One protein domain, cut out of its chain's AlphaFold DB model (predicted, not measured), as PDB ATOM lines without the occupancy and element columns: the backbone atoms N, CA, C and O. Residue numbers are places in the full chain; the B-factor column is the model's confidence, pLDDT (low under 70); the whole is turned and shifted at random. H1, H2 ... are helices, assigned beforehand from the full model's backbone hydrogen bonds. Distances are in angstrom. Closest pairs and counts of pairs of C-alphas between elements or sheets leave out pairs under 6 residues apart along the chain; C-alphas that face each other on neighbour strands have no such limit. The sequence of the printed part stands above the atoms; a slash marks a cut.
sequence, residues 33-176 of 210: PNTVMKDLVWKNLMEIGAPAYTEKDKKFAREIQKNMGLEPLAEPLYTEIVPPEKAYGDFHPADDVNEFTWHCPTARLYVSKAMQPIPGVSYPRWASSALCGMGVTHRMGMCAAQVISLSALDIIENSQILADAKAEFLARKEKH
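AT A GLANCE: This is residues 33 to 176 of the 210 residues of an uncharacterized protein of Candidatus Bathyarchaeota archaeon (UniProt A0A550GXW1). Three helices make a triangle at one end of an elongated, loose model: H6, the longest, forms a spine along the length, H7 turns off its end to make an L, and H1 spans the two as the third side. H2 and H5 sit near each other at the far end of the spine, the unnamed residues 101 to 124 run back along the length toward them, and residues 88 to 96, between the small helices H3 and H4, stick out. The printed part has 144 residues with seven named helices, H1 to H7 in order along the chain, and no named strand; the class is all helix. The radius of gyration of the C-alphas is 18.0 A, and the spans are 56 by 31 by 23 A.

HOW THE PARTS SIT: H1, residues 35 to 48, touches residues 143 to 151 of H6, residues 135 to 157, at a steep tilt of 54 degrees, opposite ways; their closest C-alphas, Asn 44 and Val 147, are 5.5 A apart. With residues 35 to 37, H1 touches residues 161 to 168 of H7, residues 159 to 175, at a steep tilt of 42 degrees, opposite ways; the closest C-alphas are those of Val 36 and Ala 165, at 5.2 A. H6 and H7 only just touch, with 3 pairs of C-alphas within 8 A, and only at the corner by their link; the closest C-alphas are those of Ile 155 and Ile 161, at 5.8 A, and the lines are about perpendicular at 86 degrees. H2, residues 55 to 67, is close to H6 but not clearly touching it, with C-alphas 57 and 136 closest at 5.8 A. H2 is likewise close to but not clearly touching H5, residues 125 to 130, with C-alphas 64 and 127 closest at 6.5 A. H3, residues 84 to 87, is close to H1 but not clearly touching it, with C-alphas 42 and 84 closest at 7.6 A. H4, residues 97 to 100, is apart from the other six helices. Every O i to N i+4 pair is within hydrogen-bond range in H1, H2, H5, H6 and H7; H3 and H4 are too short for such a pair.

IN THESE COORDINATES: H1 begins at C-alpha 35 (3.639, 12.419, -7.593) and measures 19.8 A from first to last C-alpha; H2 measures 18.2 A. H6 measures 32.4 A from C-alpha 135 (2.064, 40.345, -24.206). H7 measures 24.7 A and ends at C-alpha 175 (14.859, 2.853, -2.681).

THE WHOLE: The two C-alphas farthest apart are those of Gly 69 and Glu 174, at 55.7 A. The printed part has no cut. The links H2 to H3 and H4 to H5 are long. The mean pLDDT of the printed part is 93.5; residues 88 to 93 are under 70.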
ATOM      1  N   PRO A  33      11.224  12.053  -9.297       92.19
ATOM      2  CA  PRO A  33       9.865  12.568  -9.415       92.19
ATOM      3  C   PRO A  33       9.120  12.522  -8.076       92.19
ATOM      4  O   PRO A  33       9.362  11.647  -7.245       92.19
ATOM      5  N   ASN A  34       8.154  13.425  -7.908       95.81
ATOM      6  CA  ASN A  34       7.241  13.451  -6.769       95.81
ATOM      7  C   ASN A  34       5.795  13.571  -7.269       95.81
ATOM      8  O   ASN A  34       5.413  14.589  -7.852       95.81
ATOM      9  N   THR A  35       5.011  12.511  -7.088       95.94
ATOM     10  CA  THR A  35       3.639  12.419  -7.593       95.94
ATOM     11  C   THR A  35       2.714  13.372  -6.847       95.94
ATOM     12  O   THR A  35       1.936  14.058  -7.501       95.94
ATOM     13  N   VAL A  36       2.853  13.494  -5.521       98.06
ATOM     14  CA  VAL A  36       2.045  14.429  -4.714       98.06
ATOM     15  C   VAL A  36       2.190  15.867  -5.225       98.06
ATOM     16  O   VAL A  36       1.194  16.537  -5.494       98.06
ATOM     17  N   MET A  37       3.426  16.331  -5.437       97.56
ATOM     18  CA  MET A  37       3.685  17.674  -5.971       97.56
ATOM     19  C   MET A  37       3.184  17.824  -7.416       97.56
ATOM     20  O   MET A  37       2.639  18.868  -7.774       97.56
ATOM     21  N   LYS A  38       3.359  16.793  -8.256       95.94
ATOM     22  CA  LYS A  38       2.884  16.781  -9.650       95.94
ATOM     23  C   LYS A  38       1.360  16.914  -9.716       95.94
ATOM     24  O   LYS A  38       0.867  17.749 -10.468       95.94
ATOM     25  N   ASP A  39       0.629  16.120  -8.938       96.88
ATOM     26  CA  ASP A  39      -0.837  16.110  -8.927       96.88
ATOM     27  C   ASP A  39      -1.407  17.422  -8.375       96.88
ATOM     28  O   ASP A  39      -2.389  17.934  -8.910       96.88
ATOM     29  N   LEU A  40      -0.753  18.016  -7.369       98.31
ATOM     30  CA  LEU A  40      -1.105  19.340  -6.856       98.31
ATOM     31  C   LEU A  40      -0.996  20.421  -7.940       98.31
ATOM     32  O   LEU A  40      -1.951  21.151  -8.205       98.31
ATOM     33  N   VAL A  41       0.168  20.511  -8.591       97.94
ATOM     34  CA  VAL A  41       0.404  21.495  -9.656       97.94
ATOM     35  C   VAL A  41      -0.539  21.252 -10.834       97.94
ATOM     36  O   VAL A  41      -1.054  22.206 -11.415       97.94
ATOM     37  N   TRP A  42      -0.805  19.988 -11.170       97.50
ATOM     38  CA  TRP A  42      -1.743  19.615 -12.224       97.50
ATOM     39  C   TRP A  42      -3.176  20.056 -11.915       97.50
ATOM     40  O   TRP A  42      -3.813  20.681 -12.762       97.50
ATOM     41  N   LYS A  43      -3.668  19.796 -10.697       98.06
ATOM     42  CA  LYS A  43      -4.981  20.260 -10.229       98.06
ATOM     43  C   LYS A  43      -5.113  21.775 -10.414       98.06
ATOM     44  O   LYS A  43      -6.078  22.229 -11.024       98.06
ATOM     45  N   ASN A  44      -4.124  22.538  -9.956       98.44
ATOM     46  CA  ASN A  44      -4.168  24.001 -10.008       98.44
ATOM     47  C   ASN A  44      -4.018  24.546 -11.438       98.44
ATOM     48  O   ASN A  44      -4.647  25.546 -11.784       98.44
ATOM     49  N   LEU A  45      -3.258  23.871 -12.307       97.88
ATOM     50  CA  LEU A  45      -3.229  24.186 -13.738       97.88
ATOM     51  C   LEU A  45      -4.590  23.953 -14.401       97.88
ATOM     52  O   LEU A  45      -5.004  24.765 -15.223       97.88
ATOM     53  N   MET A  46      -5.296  22.879 -14.047       97.81
ATOM     54  CA  MET A  46      -6.631  22.601 -14.584       97.81
ATOM     55  C   MET A  46      -7.687  23.591 -14.084       97.81
ATOM     56  O   MET A  46      -8.620  23.896 -14.823       97.81
ATOM     57  N   GLU A  47      -7.534  24.109 -12.866       97.69
ATOM     58  CA  GLU A  47      -8.406  25.153 -12.320       97.69
ATOM     59  C   GLU A  47      -8.186  26.511 -13.006       97.69
ATOM     60  O   GLU A  47      -9.149  27.195 -13.352       97.69
ATOM     61  N   ILE A  48      -6.928  26.888 -13.256       97.50
ATOM     62  CA  ILE A  48      -6.579  28.156 -13.919       97.50
ATOM     63  C   ILE A  48      -6.812  28.097 -15.433       97.50
ATOM     64  O   ILE A  48      -7.244  29.078 -16.041       97.50
ATOM     65  N   GLY A  49      -6.510  26.958 -16.052       96.50
ATOM     66  CA  GLY A  49      -6.518  26.774 -17.495       96.50
ATOM     67  C   GLY A  49      -5.256  27.288 -18.199       96.50
ATOM     68  O   GLY A  49      -4.256  27.674 -17.589       96.50
ATOM     69  N   ALA A  50      -5.300  27.271 -19.531       95.75
ATOM     70  CA  ALA A  50      -4.213  27.746 -20.380       95.75
ATOM     71  C   ALA A  50      -4.111  29.287 -20.381       95.75
ATOM     72  O   ALA A  50      -5.085  29.973 -20.059       95.75
ATOM     73  N   PRO A  51      -2.967  29.868 -20.796       95.50
ATOM     74  CA  PRO A  51      -2.823  31.317 -20.890       95.50
ATOM     75  C   PRO A  51      -3.919  31.976 -21.743       95.50
ATOM     76  O   PRO A  51      -4.099  31.659 -22.918       95.50
ATOM     77  N   ALA A  52      -4.619  32.950 -21.159       93.00
ATOM     78  CA  ALA A  52      -5.692  33.684 -21.826       93.00
ATOM     79  C   ALA A  52      -5.135  34.785 -22.748       93.00
ATOM     80  O   ALA A  52      -4.953  35.934 -22.335       93.00
ATOM     81  N   TYR A  53      -4.834  34.437 -24.001       96.25
ATOM     82  CA  TYR A  53      -4.305  35.369 -25.003       96.25
ATOM     83  C   TYR A  53      -5.348  36.370 -25.510       96.25
ATOM     84  O   TYR A  53      -6.504  36.028 -25.750       96.25
ATOM     85  N   THR A  54      -4.929  37.621 -25.712       97.06
ATOM     86  CA  THR A  54      -5.820  38.682 -26.212       97.06
ATOM     87  C   THR A  54      -5.790  38.770 -27.733       97.06
ATOM     88  O   THR A  54      -4.858  38.295 -28.378       97.06
ATOM     89  N   GLU A  55      -6.744  39.477 -28.346       97.69
ATOM     90  CA  GLU A  55      -6.701  39.704 -29.800       97.69
ATOM     91  C   GLU A  55      -5.441  40.443 -30.268       97.69
ATOM     92  O   GLU A  55      -4.982  40.228 -31.388       97.69
ATOM     93  N   LYS A  56      -4.824  41.265 -29.409       97.69
ATOM     94  CA  LYS A  56      -3.534  41.897 -29.717       97.69
ATOM     95  C   LYS A  56      -2.424  40.854 -29.874       97.69
ATOM     96  O   LYS A  56      -1.603  40.985 -30.778       97.69
ATOM     97  N   ASP A  57      -2.414  39.823 -29.035       97.12
ATOM     98  CA  ASP A  57      -1.458  38.721 -29.169       97.12
ATOM     99  C   ASP A  57      -1.697  37.906 -30.414       97.12
ATOM    100  O   ASP A  57      -0.765  37.643 -31.170       97.12
ATOM    101  N   LYS A  58      -2.957  37.513 -30.626       97.81
ATOM    102  CA  LYS A  58      -3.325  36.703 -31.777       97.81
ATOM    103  C   LYS A  58      -3.014  37.461 -33.061       97.81
ATOM    104  O   LYS A  58      -2.490  36.884 -34.003       97.81
ATOM    105  N   LYS A  59      -3.244  38.777 -33.099       98.06
ATOM    106  CA  LYS A  59      -2.836  39.619 -34.230       98.06
ATOM    107  C   LYS A  59      -1.327  39.543 -34.484       98.06
ATOM    108  O   LYS A  59      -0.948  39.298 -35.623       98.06
ATOM    109  N   PHE A  60      -0.498  39.687 -33.454       97.62
ATOM    110  CA  PHE A  60       0.958  39.612 -33.602       97.62
ATOM    111  C   PHE A  60       1.431  38.218 -34.054       97.62
ATOM    112  O   PHE A  60       2.251  38.090 -34.958       97.62
ATOM    113  N   ALA A  61       0.857  37.152 -33.494       97.44
ATOM    114  CA  ALA A  61       1.130  35.782 -33.921       97.44
ATOM    115  C   ALA A  61       0.720  35.540 -35.391       97.44
ATOM    116  O   ALA A  61       1.471  34.938 -36.159       97.44
ATOM    117  N   ARG A  62      -0.425  36.084 -35.831       98.06
ATOM    118  CA  ARG A  62      -0.838  36.070 -37.246       98.06
ATOM    119  C   ARG A  62       0.132  36.853 -38.136       98.06
ATOM    120  O   ARG A  62       0.391  36.428 -39.254       98.06
ATOM    121  N   GLU A  63       0.687  37.972 -37.671       97.69
ATOM    122  CA  GLU A  63       1.712  38.727 -38.412       97.69
ATOM    123  C   GLU A  63       2.993  37.905 -38.604       97.69
ATOM    124  O   GLU A  63       3.555  37.910 -39.697       97.69
ATOM    125  N   ILE A  64       3.416  37.133 -37.598       97.00
ATOM    126  CA  ILE A  64       4.526  36.178 -37.745       97.00
ATOM    127  C   ILE A  64       4.215  35.160 -38.854       97.00
ATOM    128  O   ILE A  64       5.040  34.972 -39.746       97.00
ATOM    129  N   GLN A  65       3.020  34.556 -38.850       97.38
ATOM    130  CA  GLN A  65       2.601  33.601 -39.889       97.38
ATOM    131  C   GLN A  65       2.607  34.231 -41.292       97.38
ATOM    132  O   GLN A  65       3.182  33.652 -42.211       97.38
ATOM    133  N   LYS A  66       2.075  35.454 -41.447       97.38
ATOM    134  CA  LYS A  66       2.106  36.189 -42.727       97.38
ATOM    135  C   LYS A  66       3.526  36.428 -43.225       97.38
ATOM    136  O   LYS A  66       3.803  36.210 -44.400       97.38
ATOM    137  N   ASN A  67       4.432  36.852 -42.343       95.81
ATOM    138  CA  ASN A  67       5.834  37.102 -42.700       95.81
ATOM    139  C   ASN A  67       6.588  35.823 -43.090       95.81
ATOM    140  O   ASN A  67       7.596  35.889 -43.785       95.81
ATOM    141  N   MET A  68       6.089  34.659 -42.675       95.50
ATOM    142  CA  MET A  68       6.579  33.358 -43.124       95.50
ATOM    143  C   MET A  68       5.943  32.886 -44.443       95.50
ATOM    144  O   MET A  68       6.274  31.800 -44.910       95.50
ATOM    145  N   GLY A  69       5.028  33.660 -45.036       96.06
ATOM    146  CA  GLY A  69       4.274  33.262 -46.227       96.06
ATOM    147  C   GLY A  69       3.179  32.225 -45.953       96.06
ATOM    148  O   GLY A  69       2.748  31.541 -46.875       96.06
ATOM    149  N   LEU A  70       2.750  32.080 -44.696       96.62
ATOM    150  CA  LEU A  70       1.696  31.150 -44.292       96.62
ATOM    151  C   LEU A  70       0.338  31.849 -44.260       96.62
ATOM    152  O   LEU A  70       0.246  33.023 -43.892       96.62
ATOM    153  N   GLU A  71      -0.722  31.092 -44.550       96.38
ATOM    154  CA  GLU A  71      -2.082  31.559 -44.289       96.38
ATOM    155  C   GLU A  71      -2.318  31.599 -42.767       96.38
ATOM    156  O   GLU A  71      -2.148  30.572 -42.097       96.38
ATOM    157  N   PRO A  72      -2.660  32.760 -42.180       96.81
ATOM    158  CA  PRO A  72      -2.741  32.881 -40.732       96.81
ATOM    159  C   PRO A  72      -3.938  32.140 -40.154       96.81
ATOM    160  O   PRO A  72      -5.062  32.258 -40.637       96.81
ATOM    161  N   LEU A  73      -3.715  31.450 -39.042       97.12
ATOM    162  CA  LEU A  73      -4.779  30.762 -38.325       97.12
ATOM    163  C   LEU A  73      -5.683  31.758 -37.591       97.12
ATOM    164  O   LEU A  73      -5.224  32.787 -37.087       97.12
ATOM    165  N   ALA A  74      -6.965  31.409 -37.457       95.94
ATOM    166  CA  ALA A  74      -7.892  32.151 -36.600       95.94
ATOM    167  C   ALA A  74      -7.393  32.168 -35.143       95.94
ATOM    168  O   ALA A  74      -7.293  33.238 -34.542       95.94
ATOM    169  N   GLU A  75      -6.979  30.999 -34.646       96.81
ATOM    170  CA  GLU A  75      -6.325  30.797 -33.351       96.81
ATOM    171  C   GLU A  75      -4.845  30.428 -33.576       96.81
ATOM    172  O   GLU A  75      -4.512  29.263 -33.791       96.81
ATOM    173  N   PRO A  76      -3.935  31.419 -33.615       96.88
ATOM    174  CA  PRO A  76      -2.530  31.220 -33.983       96.88
ATOM    175  C   PRO A  76      -1.635  30.798 -32.811       96.88
ATOM    176  O   PRO A  76      -0.446  30.556 -33.014       96.88
ATOM    177  N   LEU A  77      -2.168  30.749 -31.587       96.75
ATOM    178  CA  LEU A  77      -1.440  30.416 -30.364       96.75
ATOM    179  C   LEU A  77      -1.990  29.119 -29.779       96.75
ATOM    180  O   LEU A  77      -3.201  28.932 -29.716       96.75
ATOM    181  N   TYR A  78      -1.086  28.248 -29.344       94.81
ATOM    182  CA  TYR A  78      -1.422  26.948 -28.783       94.81
ATOM    183  C   TYR A  78      -1.874  27.095 -27.326       94.81
ATOM    184  O   TYR A  78      -1.157  27.669 -26.502       94.81
ATOM    185  N   THR A  79      -3.064  26.579 -27.018       95.00
ATOM    186  CA  THR A  79      -3.695  26.667 -25.686       95.00
ATOM    187  C   THR A  79      -4.176  25.316 -25.159       95.00
ATOM    188  O   THR A  79      -4.913  25.266 -24.178       95.00
ATOM    189  N   GLU A  80      -3.817  24.212 -25.808       93.75
ATOM    190  CA  GLU A  80      -4.155  22.882 -25.306       93.75
ATOM    191  C   GLU A  80      -3.255  22.529 -24.113       93.75
ATOM    192  O   GLU A  80      -2.048  22.777 -24.114       93.75
ATOM    193  N   ILE A  81      -3.872  21.959 -23.077       94.06
ATOM    194  CA  ILE A  81      -3.183  21.514 -21.868       94.06
ATOM    195  C   ILE A  81      -2.855  20.030 -22.024       94.06
ATOM    196  O   ILE A  81      -3.747  19.196 -22.180       94.06
ATOM    197  N   VAL A  82      -1.567  19.702 -21.959       91.56
ATOM    198  CA  VAL A  82      -1.073  18.330 -22.110       91.56
ATOM    199  C   VAL A  82      -0.973  17.659 -20.733       91.56
ATOM    200  O   VAL A  82      -0.315  18.215 -19.851       91.56
ATOM    201  N   PRO A  83      -1.573  16.468 -20.531       91.62
ATOM    202  CA  PRO A  83      -1.444  15.725 -19.280       91.62
ATOM    203  C   PRO A  83       0.017  15.393 -18.937       91.62
ATOM    204  O   PRO A  83       0.798  15.111 -19.855       91.62
ATOM    205  N   PRO A  84       0.397  15.345 -17.647       88.38
ATOM    206  CA  PRO A  84       1.775  15.085 -17.225       88.38
ATOM    207  C   PRO A  84       2.373  13.796 -17.803       88.38
ATOM    208  O   PRO A  84       3.554  13.757 -18.139       88.38
ATOM    209  N   GLU A  85       1.553  12.762 -17.988       86.12
ATOM    210  CA  GLU A  85       1.951  11.454 -18.525       86.12
ATOM    211  C   GLU A  85       2.383  11.531 -19.997       86.12
ATOM    212  O   GLU A  85       3.099  10.661 -20.485       86.12
ATOM    213  N   LYS A  86       1.955  12.580 -20.710       85.75
ATOM    214  CA  LYS A  86       2.312  12.859 -22.108       85.75
ATOM    215  C   LYS A  86       3.270  14.038 -22.254       85.75
ATOM    216  O   LYS A  86       3.820  14.227 -23.334       85.75
ATOM    217  N   ALA A  87       3.471  14.824 -21.195       70.38
ATOM    218  CA  ALA A  87       4.209  16.084 -21.244       70.38
ATOM    219  C   ALA A  87       5.684  15.913 -21.637       70.38
ATOM    220  O   ALA A  87       6.273  16.840 -22.187       70.38
ATOM    221  N   TYR A  88       6.267  14.739 -21.381       62.16
ATOM    222  CA  TYR A  88       7.671  14.469 -21.690       62.16
ATOM    223  C   TYR A  88       7.905  13.686 -22.985       62.16
ATOM    224  O   TYR A  88       8.990  13.812 -23.538       62.16
ATOM    225  N   GLY A  89       6.925  12.949 -23.526       62.41
ATOM    226  CA  GLY A  89       7.134  12.119 -24.728       62.41
ATOM    227  C   GLY A  89       8.494  11.392 -24.710       62.41
ATOM    228  O   GLY A  89       8.857  10.792 -23.701       62.41
ATOM    229  N   ASP A  90       9.273  11.533 -25.788       49.16
ATOM    230  CA  ASP A  90      10.674  11.070 -25.877       49.16
ATOM    231  C   ASP A  90      11.711  12.120 -25.409       49.16
ATOM    232  O   ASP A  90      12.914  11.852 -25.350       49.16
ATOM    233  N   PHE A  91      11.281  13.346 -25.099       51.19
ATOM    234  CA  PHE A  91      12.157  14.487 -24.848       51.19
ATOM    235  C   PHE A  91      12.417  14.692 -23.352       51.19
ATOM    236  O   PHE A  91      11.557  15.146 -22.602       51.19
ATOM    237  N   HIS A  92      13.656  14.438 -22.936       62.25
ATOM    238  CA  HIS A  92      14.134  14.726 -21.586       62.25
ATOM    239  C   HIS A  92      15.071  15.942 -21.644       62.25
ATOM    240  O   HIS A  92      16.222  15.794 -22.064       62.25
ATOM    241  N   PRO A  93      14.611  17.153 -21.282       64.56
ATOM    242  CA  PRO A  93      15.481  18.319 -21.286       64.56
ATOM    243  C   PRO A  93      16.587  18.147 -20.244       64.56
ATOM    244  O   PRO A  93      16.319  17.844 -19.080       64.56
ATOM    245  N   ALA A  94      17.830  18.369 -20.671       73.38
ATOM    246  CA  ALA A  94      18.955  18.543 -19.765       73.38
ATOM    247  C   ALA A  94      18.766  19.873 -19.030       73.38
ATOM    248  O   ALA A  94      18.812  20.937 -19.645       73.38
ATOM    249  N   ASP A  95      18.480  19.795 -17.737       83.69
ATOM    250  CA  ASP A  95      18.086  20.940 -16.929       83.69
ATOM    251  C   ASP A  95      18.518  20.729 -15.479       83.69
ATOM    252  O   ASP A  95      18.445  19.606 -14.970       83.69
ATOM    253  N   ASP A  96      18.971  21.793 -14.821       88.12
ATOM    254  CA  ASP A  96      19.505  21.744 -13.461       88.12
ATOM    255  C   ASP A  96      18.432  21.452 -12.404       88.12
ATOM    256  O   ASP A  96      18.762  20.949 -11.330       88.12
ATOM    257  N   VAL A  97      17.144  21.643 -12.719       90.38
ATOM    258  CA  VAL A  97      16.026  21.288 -11.830       90.38
ATOM    259  C   VAL A  97      16.086  19.834 -11.364       90.38
ATOM    260  O   VAL A  97      15.715  19.541 -10.228       90.38
ATOM    261  N   ASN A  98      16.596  18.928 -12.207       90.12
ATOM    262  CA  ASN A  98      16.743  17.517 -11.859       90.12
ATOM    263  C   ASN A  98      17.663  17.333 -10.650       90.12
ATOM    264  O   ASN A  98      17.378  16.497  -9.798       90.12
ATOM    265  N   GLU A  99      18.706  18.152 -10.515       91.38
ATOM    266  CA  GLU A  99      19.589  18.118  -9.352       91.38
ATOM    267  C   GLU A  99      18.837  18.536  -8.082       91.38
ATOM    268  O   GLU A  99      18.903  17.852  -7.060       91.38
ATOM    269  N   PHE A 100      18.033  19.601  -8.161       92.06
ATOM    270  CA  PHE A 100      17.246  20.100  -7.029       92.06
ATOM    271  C   PHE A 100      16.197  19.100  -6.529       92.06
ATOM    272  O   PHE A 100      15.923  19.055  -5.326       92.06
ATOM    273  N   THR A 101      15.680  18.232  -7.405       94.19
ATOM    274  CA  THR A 101      14.711  17.197  -7.005       94.19
ATOM    275  C   THR A 101      15.247  16.205  -5.971       94.19
ATOM    276  O   THR A 101      14.460  15.586  -5.263       94.19
ATOM    277  N   TRP A 102      16.569  16.075  -5.823       94.50
ATOM    278  CA  TRP A 102      17.207  15.209  -4.824       94.50
ATOM    279  C   TRP A 102      17.362  15.847  -3.441       94.50
ATOM    280  O   TRP A 102      17.799  15.182  -2.493       94.50
ATOM    281  N   HIS A 103      17.022  17.131  -3.321       94.06
ATOM    282  CA  HIS A 103      17.129  17.909  -2.089       94.06
ATOM    283  C   HIS A 103      15.766  18.187  -1.451       94.06
ATOM    284  O   HIS A 103      15.683  18.287  -0.226       94.06
ATOM    285  N   CYS A 104      14.696  18.278  -2.246       95.69
ATOM    286  CA  CYS A 104      13.340  18.469  -1.738       95.69
ATOM    287  C   CYS A 104      12.257  17.964  -2.712       95.69
ATOM    288  O   CYS A 104      12.494  17.888  -3.924       95.69
ATOM    289  N   PRO A 105      11.037  17.668  -2.208       96.81
ATOM    290  CA  PRO A 105       9.877  17.420  -3.059       96.81
ATOM    291  C   PRO A 105       9.688  18.552  -4.072       96.81
ATOM    292  O   PRO A 105       9.571  19.715  -3.692       96.81
ATOM    293  N   THR A 106       9.662  18.206  -5.357       95.12
ATOM    294  CA  THR A 106       9.661  19.176  -6.457       95.12
ATOM    295  C   THR A 106       8.657  18.755  -7.527       95.12
ATOM    296  O   THR A 106       8.525  17.569  -7.831       95.12
ATOM    297  N   ALA A 107       7.973  19.729  -8.125       93.50
ATOM    298  CA  ALA A 107       7.216  19.555  -9.359       93.50
ATOM    299  C   ALA A 107       7.698  20.550 -10.410       93.50
ATOM    300  O   ALA A 107       8.148  21.650 -10.088       93.50
ATOM    301  N   ARG A 108       7.576  20.157 -11.678       90.38
ATOM    302  CA  ARG A 108       7.933  20.994 -12.818       90.38
ATOM    303  C   ARG A 108       6.684  21.366 -13.598       90.38
ATOM    304  O   ARG A 108       5.940  20.492 -14.029       90.38
ATOM    305  N   LEU A 109       6.499  22.665 -13.793       92.38
ATOM    306  CA  LEU A 109       5.422  23.232 -14.589       92.38
ATOM    307  C   LEU A 109       5.999  23.808 -15.882       92.38
ATOM    308  O   LEU A 109       6.906  24.639 -15.837       92.38
ATOM    309  N   TYR A 110       5.436  23.413 -17.023       91.44
ATOM    310  CA  TYR A 110       5.716  24.057 -18.302       91.44
ATOM    311  C   TYR A 110       4.497  24.843 -18.759       91.44
ATOM    312  O   TYR A 110       3.450  24.274 -19.054       91.44
ATOM    313  N   VAL A 111       4.670  26.155 -18.874       93.12
ATOM    314  CA  VAL A 111       3.742  27.040 -19.578       93.12
ATOM    315  C   VAL A 111       4.551  27.728 -20.666       93.12
ATOM    316  O   VAL A 111       5.593  28.316 -20.379       93.12
ATOM    317  N   SER A 112       4.114  27.618 -21.918       89.31
ATOM    318  CA  SER A 112       4.886  28.082 -23.072       89.31
ATOM    319  C   SER A 112       4.108  29.078 -23.924       89.31
ATOM    320  O   SER A 112       2.891  28.983 -24.082       89.31
ATOM    321  N   LYS A 113       4.847  30.002 -24.540       89.75
ATOM    322  CA  LYS A 113       4.396  30.855 -25.644       89.75
ATOM    323  C   LYS A 113       4.513  30.100 -26.967       89.75
ATOM    324  O   LYS A 113       5.387  30.364 -27.792       89.75
ATOM    325  N   ALA A 114       3.668  29.096 -27.143       90.06
ATOM    326  CA  ALA A 114       3.699  28.255 -28.328       90.06
ATOM    327  C   ALA A 114       2.781  28.810 -29.427       90.06
ATOM    328  O   ALA A 114       1.631  29.172 -29.182       90.06
ATOM    329  N   MET A 115       3.301  28.853 -30.654       94.88
ATOM    330  CA  MET A 115       2.484  29.036 -31.853       94.88
ATOM    331  C   MET A 115       1.683  27.760 -32.107       94.88
ATOM    332  O   MET A 115       2.197  26.660 -31.901       94.88
ATOM    333  N   GLN A 116       0.449  27.900 -32.586       95.94
ATOM    334  CA  GLN A 116      -0.380  26.763 -32.970       95.94
ATOM    335  C   GLN A 116       0.325  25.979 -34.095       95.94
ATOM    336  O   GLN A 116       0.690  26.584 -35.115       95.94
ATOM    337  N   PRO A 117       0.547  24.661 -33.929       93.56
ATOM    338  CA  PRO A 117       1.204  23.848 -34.943       93.56
ATOM    339  C   PRO A 117       0.372  23.812 -36.228       93.56
ATOM    340  O   PRO A 117      -0.849  23.663 -36.188       93.56
ATOM    341  N   ILE A 118       1.052  23.925 -37.369       94.94
ATOM    342  CA  ILE A 118       0.462  23.746 -38.699       94.94
ATOM    343  C   ILE A 118       1.110  22.497 -39.310       94.94
ATOM    344  O   ILE A 118       2.341  22.433 -39.366       94.94
ATOM    345  N   PRO A 119       0.332  21.493 -39.757       94.25
ATOM    346  CA  PRO A 119       0.884  20.291 -40.376       94.25
ATOM    347  C   PRO A 119       1.844  20.617 -41.527       94.25
ATOM    348  O   PRO A 119       1.524  21.411 -42.408       94.25
ATOM    349  N   GLY A 120       3.030  20.004 -41.514       93.81
ATOM    350  CA  GLY A 120       4.063  20.223 -42.534       93.81
ATOM    351  C   GLY A 120       4.872  21.516 -42.382       93.81
ATOM    352  O   GLY A 120       5.777  21.754 -43.178       93.81
ATOM    353  N   VAL A 121       4.601  22.331 -41.359       94.12
ATOM    354  CA  VAL A 121       5.317  23.586 -41.104       94.12
ATOM    355  C   VAL A 121       6.136  23.471 -39.824       94.12
ATOM    356  O   VAL A 121       5.617  23.141 -38.758       94.12
ATOM    357  N   SER A 122       7.419  23.817 -39.917       93.75
ATOM    358  CA  SER A 122       8.285  24.010 -38.755       93.75
ATOM    359  C   SER A 122       8.515  25.501 -38.532       93.75
ATOM    360  O   SER A 122       9.044  26.191 -39.407       93.75
ATOM    361  N   TYR A 123       8.110  26.017 -37.369       93.50
ATOM    362  CA  TYR A 123       8.380  27.408 -37.022       93.50
ATOM    363  C   TYR A 123       9.877  27.603 -36.739       93.50
ATOM    364  O   TYR A 123      10.438  26.912 -35.882       93.50
ATOM    365  N   PRO A 124      10.544  28.563 -37.399       92.62
ATOM    366  CA  PRO A 124      11.940  28.861 -37.128       92.62
ATOM    367  C   PRO A 124      12.098  29.451 -35.722       92.62
ATOM    368  O   PRO A 124      11.199  30.098 -35.185       92.62
ATOM    369  N   ARG A 125      13.282  29.289 -35.120       91.25
ATOM    370  CA  ARG A 125      13.554  29.749 -33.742       91.25
ATOM    371  C   ARG A 125      13.334  31.253 -33.552       91.25
ATOM    372  O   ARG A 125      12.954  31.675 -32.458       91.25
ATOM    373  N   TRP A 126      13.510  32.054 -34.607       93.94
ATOM    374  CA  TRP A 126      13.237  33.490 -34.554       93.94
ATOM    375  C   TRP A 126      11.750  33.792 -34.326       93.94
ATOM    376  O   TRP A 126      11.453  34.771 -33.655       93.94
ATOM    377  N   ALA A 127      10.820  32.949 -34.792       93.81
ATOM    378  CA  ALA A 127       9.382  33.158 -34.603       93.81
ATOM    379  C   ALA A 127       8.999  33.072 -33.118       93.81
ATOM    380  O   ALA A 127       8.334  33.958 -32.589       93.81
ATOM    381  N   SER A 128       9.499  32.052 -32.410       91.44
ATOM    382  CA  SER A 128       9.337  31.958 -30.951       91.44
ATOM    383  C   SER A 128      10.054  33.101 -30.222       91.44
ATOM    384  O   SER A 128       9.530  33.655 -29.254       91.44
ATOM    385  N   SER A 129      11.226  33.504 -30.724       94.00
ATOM    386  CA  SER A 129      11.996  34.617 -30.162       94.00
ATOM    387  C   SER A 129      11.287  35.962 -30.340       94.00
ATOM    388  O   SER A 129      11.335  36.790 -29.442       94.00
ATOM    389  N   ALA A 130      10.562  36.171 -31.440       94.56
ATOM    390  CA  ALA A 130       9.773  37.377 -31.680       94.56
ATOM    391  C   ALA A 130       8.612  37.526 -30.684       94.56
ATOM    392  O   ALA A 130       8.173  38.637 -30.406       94.56
ATOM    393  N   LEU A 131       8.128  36.420 -30.104       95.12
ATOM    394  CA  LEU A 131       7.143  36.453 -29.020       95.12
ATOM    395  C   LEU A 131       7.762  36.900 -27.680       95.12
ATOM    396  O   LEU A 131       7.020  37.257 -26.758       95.12
ATOM    397  N   CYS A 132       9.095  36.880 -27.537       92.88
ATOM    398  CA  CYS A 132       9.788  37.437 -26.372       92.88
ATOM    399  C   CYS A 132       9.543  38.949 -26.283       92.88
ATOM    400  O   CYS A 132       9.593  39.655 -27.279       92.88
ATOM    401  N   GLY A 133       9.255  39.449 -25.080       88.19
ATOM    402  CA  GLY A 133       8.943  40.869 -24.858       88.19
ATOM    403  C   GLY A 133       7.511  41.276 -25.222       88.19
ATOM    404  O   GLY A 133       7.090  42.384 -24.902       88.19
ATOM    405  N   MET A 134       6.730  40.378 -25.827       94.56
ATOM    406  CA  MET A 134       5.336  40.636 -26.176       94.56
ATOM    407  C   MET A 134       4.376  40.214 -25.060       94.56
ATOM    408  O   MET A 134       4.718  39.441 -24.160       94.56
ATOM    409  N   GLY A 135       3.126  40.676 -25.160       95.19
ATOM    410  CA  GLY A 135       2.064  40.345 -24.206       95.19
ATOM    411  C   GLY A 135       1.802  38.838 -24.061       95.19
ATOM    412  O   GLY A 135       1.446  38.390 -22.973       95.19
ATOM    413  N   VAL A 136       2.077  38.050 -25.106       96.81
ATOM    414  CA  VAL A 136       2.075  36.577 -25.079       96.81
ATOM    415  C   VAL A 136       2.980  36.042 -23.967       96.81
ATOM    416  O   VAL A 136       2.543  35.230 -23.154       96.81
ATOM    417  N   THR A 137       4.222  36.536 -23.881       96.06
ATOM    418  CA  THR A 137       5.169  36.120 -22.832       96.06
ATOM    419  C   THR A 137       4.668  36.534 -21.447       96.06
ATOM    420  O   THR A 137       4.781  35.757 -20.503       96.06
ATOM    421  N   HIS A 138       4.072  37.724 -21.319       95.69
ATOM    422  CA  HIS A 138       3.519  38.179 -20.041       95.69
ATOM    423  C   HIS A 138       2.376  37.274 -19.561       95.69
ATOM    424  O   HIS A 138       2.353  36.877 -18.403       95.69
ATOM    425  N   ARG A 139       1.450  36.889 -20.445       96.19
ATOM    426  CA  ARG A 139       0.332  35.992 -20.100       96.19
ATOM    427  C   ARG A 139       0.768  34.571 -19.780       96.19
ATOM    428  O   ARG A 139       0.246  33.988 -18.836       96.19
ATOM    429  N   MET A 140       1.753  34.051 -20.511       96.19
ATOM    430  CA  MET A 140       2.428  32.797 -20.169       96.19
ATOM    431  C   MET A 140       2.992  32.857 -18.739       96.19
ATOM    432  O   MET A 140       2.722  31.967 -17.936       96.19
ATOM    433  N   GLY A 141       3.718  33.931 -18.405       96.25
ATOM    434  CA  GLY A 141       4.270  34.143 -17.067       96.25
ATOM    435  C   GLY A 141       3.200  34.288 -15.983       96.25
ATOM    436  O   GLY A 141       3.325  33.675 -14.930       96.25
ATOM    437  N   MET A 142       2.125  35.037 -16.249       97.06
ATOM    438  CA  MET A 142       1.014  35.206 -15.305       97.06
ATOM    439  C   MET A 142       0.311  33.884 -14.998       97.06
ATOM    440  O   MET A 142       0.094  33.585 -13.830       97.06
ATOM    441  N   CYS A 143       0.020  33.074 -16.019       97.81
ATOM    442  CA  CYS A 143      -0.556  31.742 -15.836       97.81
ATOM    443  C   CYS A 143       0.351  30.871 -14.949       97.81
ATOM    444  O   CYS A 143      -0.104  30.340 -13.939       97.81
ATOM    445  N   ALA A 144       1.653  30.803 -15.253       97.62
ATOM    446  CA  ALA A 144       2.604  30.050 -14.436       97.62
ATOM    447  C   ALA A 144       2.669  30.565 -12.987       97.62
ATOM    448  O   ALA A 144       2.645  29.769 -12.049       97.62
ATOM    449  N   ALA A 145       2.709  31.887 -12.799       98.12
ATOM    450  CA  ALA A 145       2.734  32.508 -11.482       98.12
ATOM    451  C   ALA A 145       1.488  32.146 -10.667       98.12
ATOM    452  O   ALA A 145       1.622  31.741  -9.518       98.12
ATOM    453  N   GLN A 146       0.295  32.209 -11.267       98.38
ATOM    454  CA  GLN A 146      -0.951  31.824 -10.602       98.38
ATOM    455  C   GLN A 146      -0.923  30.356 -10.156       98.38
ATOM    456  O   GLN A 146      -1.231  30.076  -9.000       98.38
ATOM    457  N   VAL A 147      -0.496  29.430 -11.024       98.50
ATOM    458  CA  VAL A 147      -0.432  27.994 -10.689       98.50
ATOM    459  C   VAL A 147       0.538  27.745  -9.538       98.50
ATOM    460  O   VAL A 147       0.215  27.019  -8.597       98.50
ATOM    461  N   ILE A 148       1.720  28.364  -9.584       98.06
ATOM    462  CA  ILE A 148       2.733  28.228  -8.534       98.06
ATOM    463  C   ILE A 148       2.225  28.829  -7.219       98.06
ATOM    464  O   ILE A 148       2.372  28.204  -6.171       98.06
ATOM    465  N   SER A 149       1.601  30.010  -7.259       98.44
ATOM    466  CA  SER A 149       1.067  30.675  -6.068       98.44
ATOM    467  C   SER A 149      -0.066  29.890  -5.414       98.44
ATOM    468  O   SER A 149      -0.035  29.723  -4.198       98.44
ATOM    469  N   LEU A 150      -1.023  29.363  -6.188       98.44
ATOM    470  CA  LEU A 150      -2.085  28.510  -5.643       98.44
ATOM    471  C   LEU A 150      -1.519  27.221  -5.047       98.44
ATOM    472  O   LEU A 150      -1.898  26.837  -3.949       98.44
ATOM    473  N   SER A 151      -0.541  26.603  -5.711       98.38
ATOM    474  CA  SER A 151       0.101  25.389  -5.191       98.38
ATOM    475  C   SER A 151       0.859  25.655  -3.889       98.38
ATOM    476  O   SER A 151       0.819  24.844  -2.969       98.38
ATOM    477  N   ALA A 152       1.531  26.804  -3.780       97.75
ATOM    478  CA  ALA A 152       2.174  27.214  -2.538       97.75
ATOM    479  C   ALA A 152       1.146  27.479  -1.427       97.75
ATOM    480  O   ALA A 152       1.367  27.065  -0.291       97.75
ATOM    481  N   LEU A 153       0.025  28.131  -1.753       98.38
ATOM    482  CA  LEU A 153      -1.057  28.391  -0.805       98.38
ATOM    483  C   LEU A 153      -1.674  27.087  -0.286       98.38
ATOM    484  O   LEU A 153      -1.753  26.915   0.925       98.38
ATOM    485  N   ASP A 154      -1.996  26.139  -1.171       98.38
ATOM    486  CA  ASP A 154      -2.515  24.817  -0.799       98.38
ATOM    487  C   ASP A 154      -1.582  24.100   0.196       98.38
ATOM    488  O   ASP A 154      -2.037  23.512   1.174       98.38
ATOM    489  N   ILE A 155      -0.262  24.173  -0.020       98.00
ATOM    490  CA  ILE A 155       0.741  23.583   0.883       98.00
ATOM    491  C   ILE A 155       0.762  24.288   2.247       98.00
ATOM    492  O   ILE A 155       0.954  23.633   3.274       98.00
ATOM    493  N   ILE A 156       0.604  25.615   2.265       97.94
ATOM    494  CA  ILE A 156       0.588  26.419   3.495       97.94
ATOM    495  C   ILE A 156      -0.685  26.144   4.304       97.94
ATOM    496  O   ILE A 156      -0.611  26.006   5.525       97.94
ATOM    497  N   GLU A 157      -1.837  26.055   3.642       98.25
ATOM    498  CA  GLU A 157      -3.140  25.851   4.281       98.25
ATOM    499  C   GLU A 157      -3.368  24.396   4.702       98.25
ATOM    500  O   GLU A 157      -4.028  24.138   5.709       98.25
ATOM    501  N   ASN A 158      -2.793  23.434   3.972       97.81
ATOM    502  CA  ASN A 158      -2.923  22.014   4.259       97.81
ATOM    503  C   ASN A 158      -1.556  21.344   4.452       97.81
ATOM    504  O   ASN A 158      -0.936  20.820   3.521       97.81
ATOM    505  N   SER A 159      -1.131  21.256   5.714       96.19
ATOM    506  CA  SER A 159       0.129  20.615   6.101       96.19
ATOM    507  C   SER A 159       0.229  19.134   5.712       96.19
ATOM    508  O   SER A 159       1.342  18.607   5.650       96.19
ATOM    509  N   GLN A 160      -0.894  18.453   5.445       98.38
ATOM    510  CA  GLN A 160      -0.885  17.052   5.018       98.38
ATOM    511  C   GLN A 160      -0.234  16.891   3.640       98.38
ATOM    512  O   GLN A 160       0.530  15.955   3.445       98.38
ATOM    513  N   ILE A 161      -0.434  17.847   2.724       98.38
ATOM    514  CA  ILE A 161       0.185  17.822   1.389       98.38
ATOM    515  C   ILE A 161       1.711  17.797   1.516       98.38
ATOM    516  O   ILE A 161       2.390  16.998   0.872       98.38
ATOM    517  N   LEU A 162       2.259  18.639   2.398       97.44
ATOM    518  CA  LEU A 162       3.694  18.665   2.668       97.44
ATOM    519  C   LEU A 162       4.181  17.361   3.308       97.44
ATOM    520  O   LEU A 162       5.278  16.897   2.985       97.44
ATOM    521  N   ALA A 163       3.402  16.792   4.230       98.38
ATOM    522  CA  ALA A 163       3.733  15.529   4.879       98.38
ATOM    523  C   ALA A 163       3.787  14.378   3.861       98.38
ATOM    524  O   ALA A 163       4.785  13.658   3.819       98.38
ATOM    525  N   ASP A 164       2.783  14.270   2.992       98.69
ATOM    526  CA  ASP A 164       2.686  13.230   1.964       98.69
ATOM    527  C   ASP A 164       3.800  13.375   0.920       98.69
ATOM    528  O   ASP A 164       4.489  12.405   0.596       98.69
ATOM    529  N   ALA A 165       4.056  14.602   0.454       98.44
ATOM    530  CA  ALA A 165       5.131  14.882  -0.494       98.44
ATOM    531  C   ALA A 165       6.509  14.517   0.081       98.44
ATOM    532  O   ALA A 165       7.346  13.946  -0.624       98.44
ATOM    533  N   LYS A 166       6.749  14.813   1.367       98.31
ATOM    534  CA  LYS A 166       7.983  14.426   2.069       98.31
ATOM    535  C   LYS A 166       8.083  12.917   2.264       98.31
ATOM    536  O   LYS A 166       9.166  12.372   2.066       98.31
ATOM    537  N   ALA A 167       6.990  12.252   2.630       98.56
ATOM    538  CA  ALA A 167       6.963  10.804   2.801       98.56
ATOM    539  C   ALA A 167       7.302  10.085   1.486       98.56
ATOM    540  O   ALA A 167       8.172   9.214   1.477       98.56
ATOM    541  N   GLU A 168       6.703  10.503   0.363       98.31
ATOM    542  CA  GLU A 168       7.030   9.958  -0.960       98.31
ATOM    543  C   GLU A 168       8.504  10.197  -1.319       98.31
ATOM    544  O   GLU A 168       9.194   9.278  -1.761       98.31
ATOM    545  N   PHE A 169       9.007  11.417  -1.107       97.88
ATOM    546  CA  PHE A 169      10.401  11.767  -1.386       97.88
ATOM    547  C   PHE A 169      11.388  10.888  -0.603       97.88
ATOM    548  O   PHE A 169      12.303  10.319  -1.199       97.88
ATOM    549  N   LEU A 170      11.180  10.722   0.708       97.81
ATOM    550  CA  LEU A 170      12.033   9.885   1.553       97.81
ATOM    551  C   LEU A 170      11.979   8.412   1.136       97.81
ATOM    552  O   LEU A 170      13.030   7.789   0.995       97.81
ATOM    553  N   ALA A 171      10.787   7.878   0.855       97.81
ATOM    554  CA  ALA A 171      10.624   6.497   0.404       97.81
ATOM    555  C   ALA A 171      11.328   6.235  -0.940       97.81
ATOM    556  O   ALA A 171      11.927   5.177  -1.150       97.81
ATOM    557  N   ARG A 172      11.295   7.200  -1.868       96.25
ATOM    558  CA  ARG A 172      12.017   7.087  -3.145       96.25
ATOM    559  C   ARG A 172      13.530   7.138  -2.953       96.25
ATOM    560  O   ARG A 172      14.218   6.318  -3.555       96.25
ATOM    561  N   LYS A 173      14.025   8.039  -2.099       94.94
ATOM    562  CA  LYS A 173      15.451   8.119  -1.751       94.94
ATOM    563  C   LYS A 173      15.962   6.849  -1.075       94.94
ATOM    564  O   LYS A 173      17.051   6.394  -1.395       94.94
ATOM    565  N   GLU A 174      15.176   6.251  -0.185       96.00
ATOM    566  CA  GLU A 174      15.530   4.980   0.454       96.00
ATOM    567  C   GLU A 174      15.662   3.845  -0.573       96.00
ATOM    568  O   GLU A 174      16.569   3.020  -0.487       96.00
ATOM    569  N   LYS A 175      14.793   3.831  -1.591       95.00
ATOM    570  CA  LYS A 175      14.859   2.853  -2.681       95.00
ATOM    571  C   LYS A 175      16.040   3.096  -3.628       95.00
ATOM    572  O   LYS A 175      16.603   2.136  -4.154       95.00
ATOM    573  N   HIS A 176      16.371   4.356  -3.897       90.88
ATOM    574  CA  HIS A 176      17.472   4.749  -4.767       90.88
ATOM    575  C   HIS A 176      17.945   6.164  -4.421       90.88
ATOM    576  O   HIS A 176      17.226   7.126  -4.681       90.88
TER     577      HIS A 176